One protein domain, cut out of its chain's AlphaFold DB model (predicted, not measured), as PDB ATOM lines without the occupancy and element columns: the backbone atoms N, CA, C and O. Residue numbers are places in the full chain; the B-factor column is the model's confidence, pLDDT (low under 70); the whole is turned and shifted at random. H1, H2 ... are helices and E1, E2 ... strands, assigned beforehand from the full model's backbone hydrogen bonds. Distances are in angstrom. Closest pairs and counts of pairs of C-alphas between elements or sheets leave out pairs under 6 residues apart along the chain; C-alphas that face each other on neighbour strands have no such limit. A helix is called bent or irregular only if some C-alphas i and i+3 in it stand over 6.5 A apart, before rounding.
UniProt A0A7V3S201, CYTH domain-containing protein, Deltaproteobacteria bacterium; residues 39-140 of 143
ATOM      1  N   GLU A  39     -45.931  34.732 -19.735       95.06
ATOM      2  CA  GLU A  39     -47.006  35.507 -19.102       95.06
ATOM      3  C   GLU A  39     -47.811  36.311 -20.126       95.06
ATOM      4  O   GLU A  39     -49.040  36.337 -20.055       95.06
ATOM      5  N   ALA A  40     -47.152  36.877 -21.143       96.75
ATOM      6  CA  ALA A  40     -47.845  37.509 -22.268       96.75
ATOM      7  C   ALA A  40     -48.711  36.498 -23.044       96.75
ATOM      8  O   ALA A  40     -49.839  36.813 -23.417       96.75
ATOM      9  N   PHE A  41     -48.228  35.262 -23.225       96.50
ATOM     10  CA  PHE A  41     -49.017  34.194 -23.843       96.50
ATOM     11  C   PHE A  41     -50.231  33.794 -22.982       96.50
ATOM     12  O   PHE A  41     -51.338  33.672 -23.501       96.50
ATOM     13  N   LYS A  42     -50.073  33.688 -21.653       94.75
ATOM     14  CA  LYS A  42     -51.199  33.461 -20.726       94.75
ATOM     15  C   LYS A  42     -52.236  34.592 -20.762       94.75
ATOM     16  O   LYS A  42     -53.424  34.303 -20.655       94.75
ATOM     17  N   VAL A  43     -51.816  35.859 -20.896       96.44
ATOM     18  CA  VAL A  43     -52.737  36.997 -21.110       96.44
ATOM     19  C   VAL A  43     -53.501  36.803 -22.416       96.44
ATOM     20  O   VAL A  43     -54.725  36.776 -22.386       96.44
ATOM     21  N   PHE A  44     -52.798  36.575 -23.529       96.69
ATOM     22  CA  PHE A  44     -53.409  36.339 -24.841       96.69
ATOM     23  C   PHE A  44     -54.471  35.227 -24.799       96.69
ATOM     24  O   PHE A  44     -55.583  35.429 -25.276       96.69
ATOM     25  N   CYS A  45     -54.193  34.090 -24.154       96.88
ATOM     26  CA  CYS A  45     -55.193  33.032 -23.984       96.88
ATOM     27  C   CYS A  45     -56.449  33.509 -23.224       96.88
ATOM     28  O   CYS A  45     -57.560  33.152 -23.613       96.88
ATOM     29  N   ARG A  46     -56.306  34.330 -22.174       96.69
ATOM     30  CA  ARG A  46     -57.457  34.856 -21.416       96.69
ATOM     31  C   ARG A  46     -58.323  35.815 -22.232       96.69
ATOM     32  O   ARG A  46     -59.542  35.720 -22.135       96.69
ATOM     33  N   GLU A  47     -57.725  36.656 -23.075       97.81
ATOM     34  CA  GLU A  47     -58.475  37.549 -23.981       97.81
ATOM     35  C   GLU A  47     -59.334  36.768 -24.996       97.81
ATOM     36  O   GLU A  47     -60.401  37.222 -25.397       97.81
ATOM     37  N   PHE A  48     -58.919  35.547 -25.359       97.19
ATOM     38  CA  PHE A  48     -59.704  34.611 -26.180       97.19
ATOM     39  C   PHE A  48     -60.675  33.728 -25.365       97.19
ATOM     40  O   PHE A  48     -61.227  32.762 -25.890       97.19
ATOM     41  N   GLY A  49     -60.899  34.035 -24.083       97.38
ATOM     42  CA  GLY A  49     -61.852  33.334 -23.218       97.38
ATOM     43  C   GLY A  49     -61.348  32.020 -22.608       97.38
ATOM     44  O   GLY A  49     -62.120  31.322 -21.946       97.38
ATOM     45  N   PHE A  50     -60.069  31.662 -22.778       97.31
ATOM     46  CA  PHE A  50     -59.503  30.494 -22.103       97.31
ATOM     47  C   PHE A  50     -59.283  30.775 -20.610       97.31
ATOM     48  O   PHE A  50     -58.794  31.833 -20.213       97.31
ATOM     49  N   ARG A  51     -59.576  29.778 -19.771       94.06
ATOM     50  CA  ARG A  51     -59.326  29.800 -18.321       94.06
ATOM     51  C   ARG A  51     -58.397  28.661 -17.914       94.06
ATOM     52  O   ARG A  51     -58.416  27.598 -18.532       94.06
ATOM     53  N   VAL A  52     -57.617  28.866 -16.854       91.75
ATOM     54  CA  VAL A  52     -56.825  27.787 -16.246       91.75
ATOM     55  C   VAL A  52     -57.791  26.776 -15.626       91.75
ATOM     56  O   VAL A  52     -58.611  27.144 -14.790       91.75
ATOM     57  N   LEU A  53     -57.713  25.519 -16.068       92.31
ATOM     58  CA  LEU A  53     -58.503  24.413 -15.516       92.31
ATOM     59  C   LEU A  53     -57.702  23.598 -14.491       92.31
ATOM     60  O   LEU A  53     -58.243  23.202 -13.466       92.31
ATOM     61  N   ILE A  54     -56.422  23.353 -14.786       93.75
ATOM     62  CA  ILE A  54     -55.469  22.609 -13.956       93.75
ATOM     63  C   ILE A  54     -54.093  23.255 -14.097       93.75
ATOM     64  O   ILE A  54     -53.668  23.569 -15.209       93.75
ATOM     65  N   GLU A  55     -53.386  23.390 -12.979       92.25
ATOM     66  CA  GLU A  55     -51.950  23.661 -12.945       92.25
ATOM     67  C   GLU A  55     -51.209  22.371 -12.554       92.25
ATOM     68  O   GLU A  55     -51.661  21.622 -11.688       92.25
ATOM     69  N   LYS A  56     -50.104  22.061 -13.246       93.81
ATOM     70  CA  LYS A  56     -49.327  20.825 -13.059       93.81
ATOM     71  C   LYS A  56     -47.881  21.171 -12.732       93.81
ATOM     72  O   LYS A  56     -47.120  21.542 -13.626       93.81
ATOM     73  N   HIS A  57     -47.479  20.948 -11.488       95.81
ATOM     74  CA  HIS A  57     -46.080  21.030 -11.076       95.81
ATOM     75  C   HIS A  57     -45.419  19.653 -11.240       95.81
ATOM     76  O   HIS A  57     -45.889  18.656 -10.684       95.81
ATOM     77  N   LYS A  58     -44.338  19.579 -12.036       96.19
ATOM     78  CA  LYS A  58     -43.540  18.353 -12.199       96.19
ATOM     79  C   LYS A  58     -42.043  18.573 -12.024       96.19
ATOM     80  O   LYS A  58     -41.486  19.542 -12.534       96.19
ATOM     81  N   ARG A  59     -41.383  17.625 -11.355       97.94
ATOM     82  CA  ARG A  59     -39.918  17.474 -11.333       97.94
ATOM     83  C   ARG A  59     -39.552  16.279 -12.208       97.94
ATOM     84  O   ARG A  59     -40.200  15.243 -12.109       97.94
ATOM     85  N   VAL A  60     -38.535  16.414 -13.056       97.19
ATOM     86  CA  VAL A  60     -38.212  15.409 -14.084       97.19
ATOM     87  C   VAL A  60     -36.723  15.095 -14.093       97.19
ATOM     88  O   VAL A  60     -35.900  16.011 -14.125       97.19
ATOM     89  N   ARG A  61     -36.370  13.809 -14.150       98.12
ATOM     90  CA  ARG A  61     -35.039  13.350 -14.586       98.12
ATOM     91  C   ARG A  61     -35.174  12.684 -15.950       98.12
ATOM     92  O   ARG A  61     -35.991  11.783 -16.104       98.12
ATOM     93  N   ARG A  62     -34.388  13.140 -16.927       97.19
ATOM     94  CA  ARG A  62     -34.456  12.699 -18.328       97.19
ATOM     95  C   ARG A  62     -33.243  11.862 -18.700       97.19
ATOM     96  O   ARG A  62     -32.116  12.260 -18.417       97.19
ATOM     97  N   TYR A  63     -33.483  10.769 -19.409       97.25
ATOM     98  CA  TYR A  63     -32.459   9.902 -19.983       97.25
ATOM     99  C   TYR A  63     -32.763   9.665 -21.466       97.25
ATOM    100  O   TYR A  63     -33.914   9.733 -21.892       97.25
ATOM    101  N   LEU A  64     -31.724   9.392 -22.259       97.19
ATOM    102  CA  LEU A  64     -31.841   9.138 -23.695       97.19
ATOM    103  C   LEU A  64     -31.201   7.793 -24.033       97.19
ATOM    104  O   LEU A  64     -29.974   7.670 -24.054       97.19
ATOM    105  N   LEU A  65     -32.028   6.796 -24.333       95.88
ATOM    106  CA  LEU A  65     -31.585   5.490 -24.795       95.88
ATOM    107  C   LEU A  65     -31.459   5.490 -26.325       95.88
ATOM    108  O   LEU A  65     -32.348   5.936 -27.049       95.88
ATOM    109  N   LYS A  66     -30.350   4.942 -26.828       96.56
ATOM    110  CA  LYS A  66     -30.112   4.710 -28.260       96.56
ATOM    111  C   LYS A  66     -29.875   3.210 -28.483       96.56
ATOM    112  O   LYS A  66     -28.723   2.786 -28.430       96.56
ATOM    113  N   PRO A  67     -30.927   2.402 -28.732       89.62
ATOM    114  CA  PRO A  67     -30.824   0.935 -28.804       89.62
ATOM    115  C   PRO A  67     -29.946   0.405 -29.950       89.62
ATOM    116  O   PRO A  67     -29.552  -0.758 -29.953       89.62
ATOM    117  N   GLY A  68     -29.648   1.253 -30.938       90.19
ATOM    118  CA  GLY A  68     -28.879   0.901 -32.126       90.19
ATOM    119  C   GLY A  68     -29.762   0.328 -33.238       90.19
ATOM    120  O   GLY A  68     -30.688  -0.444 -32.997       90.19
ATOM    121  N   ARG A  69     -29.442   0.685 -34.491       87.06
ATOM    122  CA  ARG A  69     -30.307   0.469 -35.672       87.06
ATOM    123  C   ARG A  69     -30.774  -0.975 -35.904       87.06
ATOM    124  O   ARG A  69     -31.796  -1.162 -36.556       87.06
ATOM    125  N   ARG A  70     -30.040  -1.979 -35.407       89.06
ATOM    126  CA  ARG A  70     -30.419  -3.401 -35.518       89.06
ATOM    127  C   ARG A  70     -31.583  -3.780 -34.598       89.06
ATOM    128  O   ARG A  70     -32.401  -4.600 -34.992       89.06
ATOM    129  N   LEU A  71     -31.650  -3.191 -33.405       88.12
ATOM    130  CA  LEU A  71     -32.674  -3.479 -32.401       88.12
ATOM    131  C   LEU A  71     -33.882  -2.553 -32.604       88.12
ATOM    132  O   LEU A  71     -34.971  -2.994 -32.978       88.12
ATOM    133  N   PHE A  72     -33.658  -1.246 -32.466       91.88
ATOM    134  CA  PHE A  72     -34.674  -0.221 -32.677       91.88
ATOM    135  C   PHE A  72     -34.026   1.051 -33.236       91.88
ATOM    136  O   PHE A  72     -32.996   1.514 -32.747       91.88
ATOM    137  N   ALA A  73     -34.594   1.576 -34.324       91.38
ATOM    138  CA  ALA A  73     -33.972   2.643 -35.109       91.38
ATOM    139  C   ALA A  73     -34.121   4.039 -34.484       91.38
ATOM    140  O   ALA A  73     -33.321   4.924 -34.792       91.38
ATOM    141  N   PHE A  74     -35.117   4.222 -33.617       92.06
ATOM    142  CA  PHE A  74     -35.469   5.507 -33.021       92.06
ATOM    143  C   PHE A  74     -34.873   5.636 -31.607       92.06
ATOM    144  O   PHE A  74     -34.710   4.630 -30.909       92.06
ATOM    145  N   PRO A  75     -34.496   6.851 -31.174       94.62
ATOM    146  CA  PRO A  75     -34.113   7.094 -29.791       94.62
ATOM    147  C   PRO A  75     -35.344   7.029 -28.879       94.62
ATOM    148  O   PRO A  75     -36.394   7.564 -29.225       94.62
ATOM    149  N   VAL A  76     -35.188   6.434 -27.697       96.19
ATOM    150  CA  VAL A  76     -36.222   6.436 -26.653       96.19
ATOM    151  C   VAL A  76     -35.819   7.430 -25.574       96.19
ATOM    152  O   VAL A  76     -34.728   7.324 -25.006       96.19
ATOM    153  N   HIS A  77     -36.686   8.396 -25.294       96.25
ATOM    154  CA  HIS A  77     -36.558   9.241 -24.115       96.25
ATOM    155  C   HIS A  77     -37.233   8.535 -22.933       96.25
ATOM    156  O   HIS A  77     -38.278   7.904 -23.083       96.25
ATOM    157  N   ILE A  78     -36.600   8.612 -21.765       96.56
ATOM    158  CA  ILE A  78     -37.101   8.035 -20.517       96.56
ATOM    159  C   ILE A  78     -37.180   9.173 -19.500       96.56
ATOM    160  O   ILE A  78     -36.145   9.750 -19.145       96.56
ATOM    161  N   GLU A  79     -38.383   9.503 -19.037       96.94
ATOM    162  CA  GLU A  79     -38.605  10.493 -17.981       96.94
ATOM    163  C   GLU A  79     -38.970   9.790 -16.666       96.94
ATOM    164  O   GLU A  79     -39.943   9.045 -16.592       96.94
ATOM    165  N   LEU A  80     -38.207  10.054 -15.601       97.38
ATOM    166  CA  LEU A  80     -38.645   9.797 -14.228       97.38
ATOM    167  C   LEU A  80     -39.309  11.073 -13.716       97.38
ATOM    168  O   LEU A  80     -38.620  12.050 -13.394       97.38
ATOM    169  N   ASN A  81     -40.637  11.060 -13.683       97.62
ATOM    170  CA  ASN A  81     -41.476  12.179 -13.292       97.62
ATOM    171  C   ASN A  81     -41.892  12.049 -11.830       97.62
ATOM    172  O   ASN A  81     -42.379  11.006 -11.415       97.62
ATOM    173  N   HIS A  82     -41.790  13.139 -11.084       98.12
ATOM    174  CA  HIS A  82     -42.534  13.327  -9.849       98.12
ATOM    175  C   HIS A  82     -43.564  14.425 -10.091       98.12
ATOM    176  O   HIS A  82     -43.188  15.583 -10.317       98.12
ATOM    177  N   ILE A  83     -44.841  14.060 -10.066       97.44
ATOM    178  CA  ILE A  83     -45.966  14.976 -10.233       97.44
ATOM    179  C   ILE A  83     -46.519  15.303  -8.850       97.44
ATOM    180  O   ILE A  83     -46.871  14.403  -8.084       97.44
ATOM    181  N   GLU A  84     -46.604  16.589  -8.523       96.00
ATOM    182  CA  GLU A  84     -47.166  17.018  -7.245       96.00
ATOM    183  C   GLU A  84     -48.614  16.514  -7.096       96.00
ATOM    184  O   GLU A  84     -49.377  16.502  -8.062       96.00
ATOM    185  N   ASN A  85     -48.972  16.048  -5.898       93.81
ATOM    186  CA  ASN A  85     -50.255  15.409  -5.552       93.81
ATOM    187  C   ASN A  85     -50.567  14.045  -6.211       93.81
ATOM    188  O   ASN A  85     -51.448  13.344  -5.710       93.81
ATOM    189  N   LEU A  86     -49.833  13.605  -7.243       96.25
ATOM    190  CA  LEU A  86     -50.010  12.277  -7.864       96.25
ATOM    191  C   LEU A  86     -48.888  11.270  -7.553       96.25
ATOM    192  O   LEU A  86     -49.154  10.071  -7.535       96.25
ATOM    193  N   GLY A  87     -47.661  11.726  -7.282       97.00
ATOM    194  CA  GLY A  87     -46.520  10.865  -6.948       97.00
ATOM    195  C   GLY A  87     -45.558  10.610  -8.113       97.00
ATOM    196  O   GLY A  87     -45.393  11.456  -8.994       97.00
ATOM    197  N   ASP A  88     -44.875   9.463  -8.077       97.50
ATOM    198  CA  ASP A  88     -43.789   9.120  -9.001       97.50
ATOM    199  C   ASP A  88     -44.260   8.240 -10.172       97.50
ATOM    200  O   ASP A  88     -44.931   7.227  -9.979       97.50
ATOM    201  N   PHE A  89     -43.837   8.603 -11.382       96.75
ATOM    202  CA  PHE A  89     -44.158   7.939 -12.645       96.75
ATOM    203  C   PHE A  89     -42.901   7.751 -13.499       96.75
ATOM    204  O   PHE A  89     -41.925   8.501 -13.392       96.75
ATOM    205  N   ILE A  90     -42.949   6.769 -14.397       95.88
ATOM    206  CA  ILE A  90     -41.960   6.578 -15.457       95.88
ATOM    207  C   ILE A  90     -42.654   6.662 -16.818       95.88
ATOM    208  O   ILE A  90     -43.619   5.945 -17.066       95.88
ATOM    209  N   GLU A  91     -42.155   7.532 -17.691       94.69
ATOM    210  CA  GLU A  91     -42.621   7.678 -19.074       94.69
ATOM    211  C   GLU A  91     -41.525   7.224 -20.032       94.69
ATOM    212  O   GLU A  91     -40.353   7.570 -19.858       94.69
ATOM    213  N   LEU A  92     -41.912   6.454 -21.047       94.75
ATOM    214  CA  LEU A  92     -41.053   6.025 -22.143       94.75
ATOM    215  C   LEU A  92     -41.691   6.508 -23.446       94.75
ATOM    216  O   LEU A  92     -42.751   6.018 -23.832       94.75
ATOM    217  N   GLU A  93     -41.032   7.429 -24.140       93.00
ATOM    218  CA  GLU A  93     -41.526   8.016 -25.388       93.00
ATOM    219  C   GLU A  93     -40.524   7.808 -26.534       93.00
ATOM    220  O   GLU A  93     -39.305   7.729 -26.344       93.00
ATOM    221  N   THR A  94     -41.033   7.737 -27.759       94.19
ATOM    222  CA  THR A  94     -40.226   7.705 -28.981       94.19
ATOM    223  C   THR A  94     -40.998   8.380 -30.101       94.19
ATOM    224  O   THR A  94     -42.204   8.194 -30.232       94.19
ATOM    225  N   LEU A  95     -40.293   9.126 -30.947       92.06
ATOM    226  CA  LEU A  95     -40.891   9.735 -32.131       92.06
ATOM    227  C   LEU A  95     -40.725   8.822 -33.344       92.06
ATOM    228  O   LEU A  95     -39.678   8.200 -33.532       92.06
ATOM    229  N   VAL A  96     -41.770   8.771 -34.166       89.50
ATOM    230  CA  VAL A  96     -41.829   8.038 -35.431       89.50
ATOM    231  C   VAL A  96     -42.384   8.951 -36.519       89.50
ATOM    232  O   VAL A  96     -43.213   9.819 -36.258       89.50
ATOM    233  N   GLU A  97     -41.917   8.772 -37.750       87.44
ATOM    234  CA  GLU A  97     -42.272   9.637 -38.883       87.44
ATOM    235  C   GLU A  97     -43.617   9.236 -39.521       87.44
ATOM    236  O   GLU A  97     -44.273  10.036 -40.205       87.44
ATOM    237  N   LYS A  98     -44.024   7.970 -39.342       87.25
ATOM    238  CA  LYS A  98     -45.156   7.374 -40.060       87.25
ATOM    239  C   LYS A  98     -46.033   6.453 -39.209       87.25
ATOM    240  O   LYS A  98     -45.613   5.924 -38.185       87.25
ATOM    241  N   GLU A  99     -47.245   6.248 -39.708       84.38
ATOM    242  CA  GLU A  99     -48.350   5.450 -39.154       84.38
ATOM    243  C   GLU A  99     -47.909   4.020 -38.877       84.38
ATOM    244  O   GLU A  99     -48.071   3.471 -37.789       84.38
ATOM    245  N   GLU A 100     -47.251   3.446 -39.871       88.88
ATOM    246  CA  GLU A 100     -46.941   2.030 -39.951       88.88
ATOM    247  C   GLU A 100     -45.787   1.659 -38.999       88.88
ATOM    248  O   GLU A 100     -45.474   0.486 -38.796       88.88
ATOM    249  N   GLN A 101     -45.152   2.666 -38.388       88.50
ATOM    250  CA  GLN A 101     -44.090   2.519 -37.398       88.50
ATOM    251  C   GLN A 101     -44.633   2.459 -35.961       88.50
ATOM    252  O   GLN A 101     -43.934   1.927 -35.093       88.50
ATOM    253  N   VAL A 102     -45.860   2.941 -35.705       88.06
ATOM    254  CA  VAL A 102     -46.450   2.994 -34.354       88.06
ATOM    255  C   VAL A 102     -46.533   1.604 -33.710       88.06
ATOM    256  O   VAL A 102     -45.947   1.456 -32.642       88.06
ATOM    257  N   PRO A 103     -47.093   0.542 -34.334       89.00
ATOM    258  CA  PRO A 103     -47.195  -0.768 -33.680       89.00
ATOM    259  C   PRO A 103     -45.834  -1.349 -33.261       89.00
ATOM    260  O   PRO A 103     -45.700  -1.939 -32.188       89.00
ATOM    261  N   ARG A 104     -44.789  -1.132 -34.075       91.12
ATOM    262  CA  ARG A 104     -43.417  -1.560 -33.755       91.12
ATOM    263  C   ARG A 104     -42.811  -0.736 -32.616       91.12
ATOM    264  O   ARG A 104     -42.107  -1.301 -31.781       91.12
ATOM    265  N   ALA A 105     -43.056   0.572 -32.588       91.62
ATOM    266  CA  ALA A 105     -42.633   1.435 -31.491       91.62
ATOM    267  C   ALA A 105     -43.327   1.037 -30.183       91.62
ATOM    268  O   ALA A 105     -42.646   0.801 -29.188       91.62
ATOM    269  N   SER A 106     -44.647   0.845 -30.210       89.81
ATOM    270  CA  SER A 106     -45.441   0.398 -29.065       89.81
ATOM    271  C   SER A 106     -44.936  -0.933 -28.500       89.81
ATOM    272  O   SER A 106     -44.702  -1.042 -27.299       89.81
ATOM    273  N   ALA A 107     -44.679  -1.928 -29.357       91.12
ATOM    274  CA  ALA A 107     -44.107  -3.209 -28.940       91.12
ATOM    275  C   ALA A 107     -42.709  -3.060 -28.303       91.12
ATOM    276  O   ALA A 107     -42.417  -3.709 -27.298       91.12
ATOM    277  N   PHE A 108     -41.855  -2.180 -28.841       93.69
ATOM    278  CA  PHE A 108     -40.525  -1.934 -28.278       93.69
ATOM    279  C   PHE A 108     -40.591  -1.250 -26.904       93.69
ATOM    280  O   PHE A 108     -39.969  -1.734 -25.957       93.69
ATOM    281  N   ILE A 109     -41.385  -0.182 -26.772       93.06
ATOM    282  CA  ILE A 109     -41.623   0.524 -25.503       93.06
ATOM    283  C   ILE A 109     -42.183  -0.444 -24.455       93.06
ATOM    284  O   ILE A 109     -41.676  -0.500 -23.335       93.06
ATOM    285  N   ASN A 110     -43.135  -1.295 -24.849       91.12
ATOM    286  CA  ASN A 110     -43.647  -2.370 -24.009       91.12
ATOM    287  C   ASN A 110     -42.539  -3.314 -23.522       91.12
ATOM    288  O   ASN A 110     -42.457  -3.550 -22.319       91.12
ATOM    289  N   SER A 111     -41.673  -3.820 -24.404       92.50
ATOM    290  CA  SER A 111     -40.573  -4.706 -23.988       92.50
ATOM    291  C   SER A 111     -39.560  -4.020 -23.058       92.50
ATOM    292  O   SER A 111     -38.962  -4.663 -22.193       92.50
ATOM    293  N   LEU A 112     -39.393  -2.699 -23.192       93.88
ATOM    294  CA  LEU A 112     -38.513  -1.914 -22.332       93.88
ATOM    295  C   LEU A 112     -39.133  -1.677 -20.945       93.88
ATOM    296  O   LEU A 112     -38.408  -1.760 -19.959       93.88
ATOM    297  N   LEU A 113     -40.455  -1.482 -20.842       92.31
ATOM    298  CA  LEU A 113     -41.171  -1.472 -19.554       92.31
ATOM    299  C   LEU A 113     -41.016  -2.804 -18.803       92.31
ATOM    300  O   LEU A 113     -40.691  -2.788 -17.616       92.31
ATOM    301  N   ASP A 114     -41.165  -3.942 -19.495       92.19
ATOM    302  CA  ASP A 114     -40.951  -5.270 -18.892       92.19
ATOM    303  C   ASP A 114     -39.497  -5.424 -18.405       92.19
ATOM    304  O   ASP A 114     -39.255  -5.880 -17.289       92.19
ATOM    305  N   THR A 115     -38.522  -4.971 -19.206       94.25
ATOM    306  CA  THR A 115     -37.086  -4.981 -18.853       94.25
ATOM    307  C   THR A 115     -36.775  -4.108 -17.631       94.25
ATOM    308  O   THR A 115     -35.893  -4.435 -16.841       94.25
ATOM    309  N   LEU A 116     -37.507  -3.004 -17.455       94.12
ATOM    310  CA  LEU A 116     -37.416  -2.111 -16.295       94.12
ATOM    311  C   LEU A 116     -38.228  -2.606 -15.082       94.12
ATOM    312  O   LEU A 116     -38.234  -1.944 -14.045       94.12
ATOM    313  N   GLY A 117     -38.902  -3.757 -15.187       94.88
ATOM    314  CA  GLY A 117     -39.685  -4.348 -14.101       94.88
ATOM    315  C   GLY A 117     -41.017  -3.645 -13.822       94.88
ATOM    316  O   GLY A 117     -41.543  -3.771 -12.716       94.88
ATOM    317  N   VAL A 118     -41.571  -2.903 -14.789       91.69
ATOM    318  CA  VAL A 118     -42.873  -2.230 -14.658       91.69
ATOM    319  C   VAL A 118     -43.990  -3.198 -15.076       91.69
ATOM    320  O   VAL A 118     -44.131  -3.482 -16.266       91.69
ATOM    321  N   PRO A 119     -44.807  -3.729 -14.144       89.75
ATOM    322  CA  PRO A 119     -45.854  -4.682 -14.492       89.75
ATOM    323  C   PRO A 119     -47.017  -3.992 -15.212       89.75
ATOM    324  O   PRO A 119     -47.375  -2.855 -14.904       89.75
ATOM    325  N   ARG A 120     -47.684  -4.725 -16.110       85.19
ATOM    326  CA  ARG A 120     -48.814  -4.227 -16.922       85.19
ATOM    327  C   ARG A 120     -49.960  -3.637 -16.101       85.19
ATOM    328  O   ARG A 120     -50.536  -2.633 -16.494       85.19
ATOM    329  N   SER A 121     -50.218  -4.192 -14.919       88.12
ATOM    330  CA  SER A 121     -51.218  -3.701 -13.962       88.12
ATOM    331  C   SER A 121     -50.880  -2.357 -13.296       88.12
ATOM    332  O   SER A 121     -51.696  -1.847 -12.534       88.12
ATOM    333  N   ARG A 122     -49.690  -1.792 -13.545       90.62
ATOM    334  CA  ARG A 122     -49.268  -0.458 -13.086       90.62
ATOM    335  C   ARG A 122     -49.108   0.558 -14.218       90.62
ATOM    336  O   ARG A 122     -48.629   1.658 -13.961       90.62
ATOM    337  N   ILE A 123     -49.484   0.210 -15.448       89.94
ATOM    338  CA  ILE A 123     -49.563   1.203 -16.522       89.94
ATOM    339  C   ILE A 123     -50.799   2.064 -16.255       89.94
ATOM    340  O   ILE A 123     -51.905   1.545 -16.127       89.94
ATOM    341  N   GLU A 124     -50.594   3.371 -16.137       91.75
ATOM    342  CA  GLU A 124     -51.654   4.350 -15.917       91.75
ATOM    343  C   GLU A 124     -52.119   4.899 -17.278       91.75
ATOM    344  O   GLU A 124     -51.344   5.598 -17.928       91.75
ATOM    345  N   PRO A 125     -53.338   4.572 -17.750       88.25
ATOM    346  CA  PRO A 125     -53.813   5.004 -19.063       88.25
ATOM    347  C   PRO A 125     -54.325   6.454 -19.097       88.25
ATOM    348  O   PRO A 125     -54.628   6.950 -20.180       88.25
ATOM    349  N   ARG A 126     -54.486   7.121 -17.946       89.88
ATOM    350  CA  ARG A 126     -55.008   8.495 -17.864       89.88
ATOM    351  C   ARG A 126     -53.883   9.521 -17.919       89.88
ATOM    352  O   ARG A 126     -52.853   9.373 -17.265       89.88
ATOM    353  N   ALA A 127     -54.119  10.638 -18.599       89.75
ATOM    354  CA  ALA A 127     -53.198  11.771 -18.569       89.75
ATOM    355  C   ALA A 127     -53.147  12.422 -17.169       89.75
ATOM    356  O   ALA A 127     -54.160  12.502 -16.468       89.75
ATOM    357  N   TYR A 128     -52.001  12.996 -16.771       93.31
ATOM    358  CA  TYR A 128     -51.888  13.695 -15.474       93.31
ATOM    359  C   TYR A 128     -52.927  14.801 -15.280       93.31
ATOM    360  O   TYR A 128     -53.356  15.042 -14.159       93.31
ATOM    361  N   THR A 129     -53.322  15.495 -16.348       93.12
ATOM    362  CA  THR A 129     -54.349  16.544 -16.296       93.12
ATOM    363  C   THR A 129     -55.718  15.984 -15.921       93.12
ATOM    364  O   THR A 129     -56.419  16.600 -15.125       93.12
ATOM    365  N   GLU A 130     -56.073  14.801 -16.426       93.12
ATOM    366  CA  GLU A 130     -57.294  14.086 -16.048       93.12
ATOM    367  C   GLU A 130     -57.231  13.638 -14.582       93.12
ATOM    368  O   GLU A 130     -58.164  13.878 -13.817       93.12
ATOM    369  N   MET A 131     -56.108  13.048 -14.160       94.44
ATOM    370  CA  MET A 131     -55.936  12.582 -12.782       94.44
ATOM    371  C   MET A 131     -55.933  13.727 -11.758       94.44
ATOM    372  O   MET A 131     -56.610  13.625 -10.735       94.44
ATOM    373  N   LEU A 132     -55.240  14.838 -12.042       95.56
ATOM    374  CA  LEU A 132     -55.258  16.050 -11.210       95.56
ATOM    375  C   LEU A 132     -56.665  16.657 -11.136       95.56
ATOM    376  O   LEU A 132     -57.099  17.070 -10.062       95.56
ATOM    377  N   TYR A 133     -57.410  16.664 -12.247       94.25
ATOM    378  CA  TYR A 133     -58.804  17.112 -12.256       94.25
ATOM    379  C   TYR A 133     -59.704  16.202 -11.410       94.25
ATOM    380  O   TYR A 133     -60.466  16.681 -10.575       94.25
ATOM    381  N   GLN A 134     -59.566  14.881 -11.533       93.06
ATOM    382  CA  GLN A 134     -60.295  13.928 -10.691       93.06
ATOM    383  C   GLN A 134     -59.943  14.062  -9.199       93.06
ATOM    384  O   GLN A 134     -60.802  13.814  -8.352       93.06
ATOM    385  N   GLN A 135     -58.713  14.456  -8.856       89.62
ATOM    386  CA  GLN A 135     -58.330  14.762  -7.475       89.62
ATOM    387  C   GLN A 135     -58.937  16.079  -6.973       89.62
ATOM    388  O   GLN A 135     -59.487  16.088  -5.871       89.62
ATOM    389  N   SER A 136     -58.900  17.162  -7.757       88.50
ATOM    390  CA  SER A 136     -59.424  18.469  -7.325       88.50
ATOM    391  C   SER A 136     -60.940  18.454  -7.095       88.50
ATOM    392  O   SER A 136     -61.425  19.062  -6.140       88.50
ATOM    393  N   GLN A 137     -61.684  17.678  -7.895       87.06
ATOM    394  CA  GLN A 137     -63.113  17.438  -7.658       87.06
ATOM    395  C   GLN A 137     -63.363  16.664  -6.351       87.06
ATOM    396  O   GLN A 137     -64.256  17.020  -5.593       87.06
ATOM    397  N   LYS A 138     -62.556  15.642  -6.030       76.38
ATOM    398  CA  LYS A 138     -62.708  14.854  -4.785       76.38
ATOM    399  C   LYS A 138     -62.367  15.635  -3.513       76.38
ATOM    400  O   LYS A 138     -62.869  15.295  -2.448       76.38
ATOM    401  N   GLN A 139     -61.508  16.646  -3.617       65.75
ATOM    402  CA  GLN A 139     -61.130  17.524  -2.502       65.75
ATOM    403  C   GLN A 139     -62.139  18.655  -2.258       65.75
ATOM    404  O   GLN A 139     -62.026  19.356  -1.256       65.75
ATOM    405  N   SER A 140     -63.125  18.810  -3.145       58.81
ATOM    406  CA  SER A 140     -64.203  19.791  -3.042       58.81
ATOM    407  C   SER A 140     -65.521  19.053  -2.761       58.81
ATOM    408  O   SER A 140     -66.184  18.634  -3.711       58.81
TER     409      SER A 140
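Overview. This is residues 39 to 140 of the 143 residues of the protein "CYTH domain-containing protein" of Deltaproteobacteria bacterium (UniProt A0A7V3S201). A twisted ribbon of three antiparallel strands, E1, E2 and E3, runs through the model, with the helix H2 packed slantwise on E3 towards the strand ends away from the tight E2 to E3 turn. The other two helices lie towards the opposite end of the long axis: H3 is beyond the sheet near that turn, and H1 is held far out on the link before E1, with residues 43 to 49 standing free. The printed part has 102 residues, with three named helices and three named strands in the order H1 E1 E2 E3 H2 H3; the sheet order is E1, E2, E3 and the class is mixed, helices and strands. The whole is loose and elongated, with a radius of gyration of the C-alphas of 17.4 A and spans of 50 by 30 by 25 A.

Along the chain. In the sheet, E1 is residues 58 to 65, 21.6 A long, beginning at C-alpha 58 (-43.540, 18.353, -12.199). E2 is residues 76 to 83, 20.9 A, and E3 is residues 87 to 94, 23.1 A. H2, residues 99 to 115, is 25.5 A long and only just irregular: C-alphas 100 and 103 are 6.9 A apart. H1, residues 39 to 47, is 12.6 A long and begins at C-alpha 39 (-47.006, 35.507, -19.102). H3, residues 128 to 138, is 15.3 A long and ends at C-alpha 138 (-62.708, 14.854, -4.785).

Arrangement. The sheet is a meander, each strand the antiparallel neighbour of the one before, with E1 and E3 as edge strands. The hairpin E1 and E2 has directions 163 degrees apart, with N 61 and O 80 within hydrogen-bond range at 3.0 A. The hairpin E2 and E3 has directions 160 degrees apart, with N 79 and O 91 within range at 2.9 A. H2 is on the sheet, over E3, at a height over the sheet of 8.9 A, and the two form two layers, a helix on one face of a sheet. H2 runs slantwise to the strands, at 41 degrees to E3 on the local plane. The closest C-alphas of E3 and H2 are those of Leu 92 and Ile 109, 6.5 A apart. H1 and H3 are not on the sheet; E2 and H3 are only just apart, at 8.0 A. H1 and H3 are apart, as are H2 and H3. In H1 and H3 every O i to N i+4 pair is within hydrogen-bond range; in H2, 11 of 13 are.

Size, cuts and confidence. The two C-alphas farthest apart are those of Arg 70 and Ser 140, at 52.3 A. The printed part has no cut. The link H2 to H3, residues 116 to 127, is long. The mean pLDDT of the printed part is 92.5, and residues 139 to 140 are under 70.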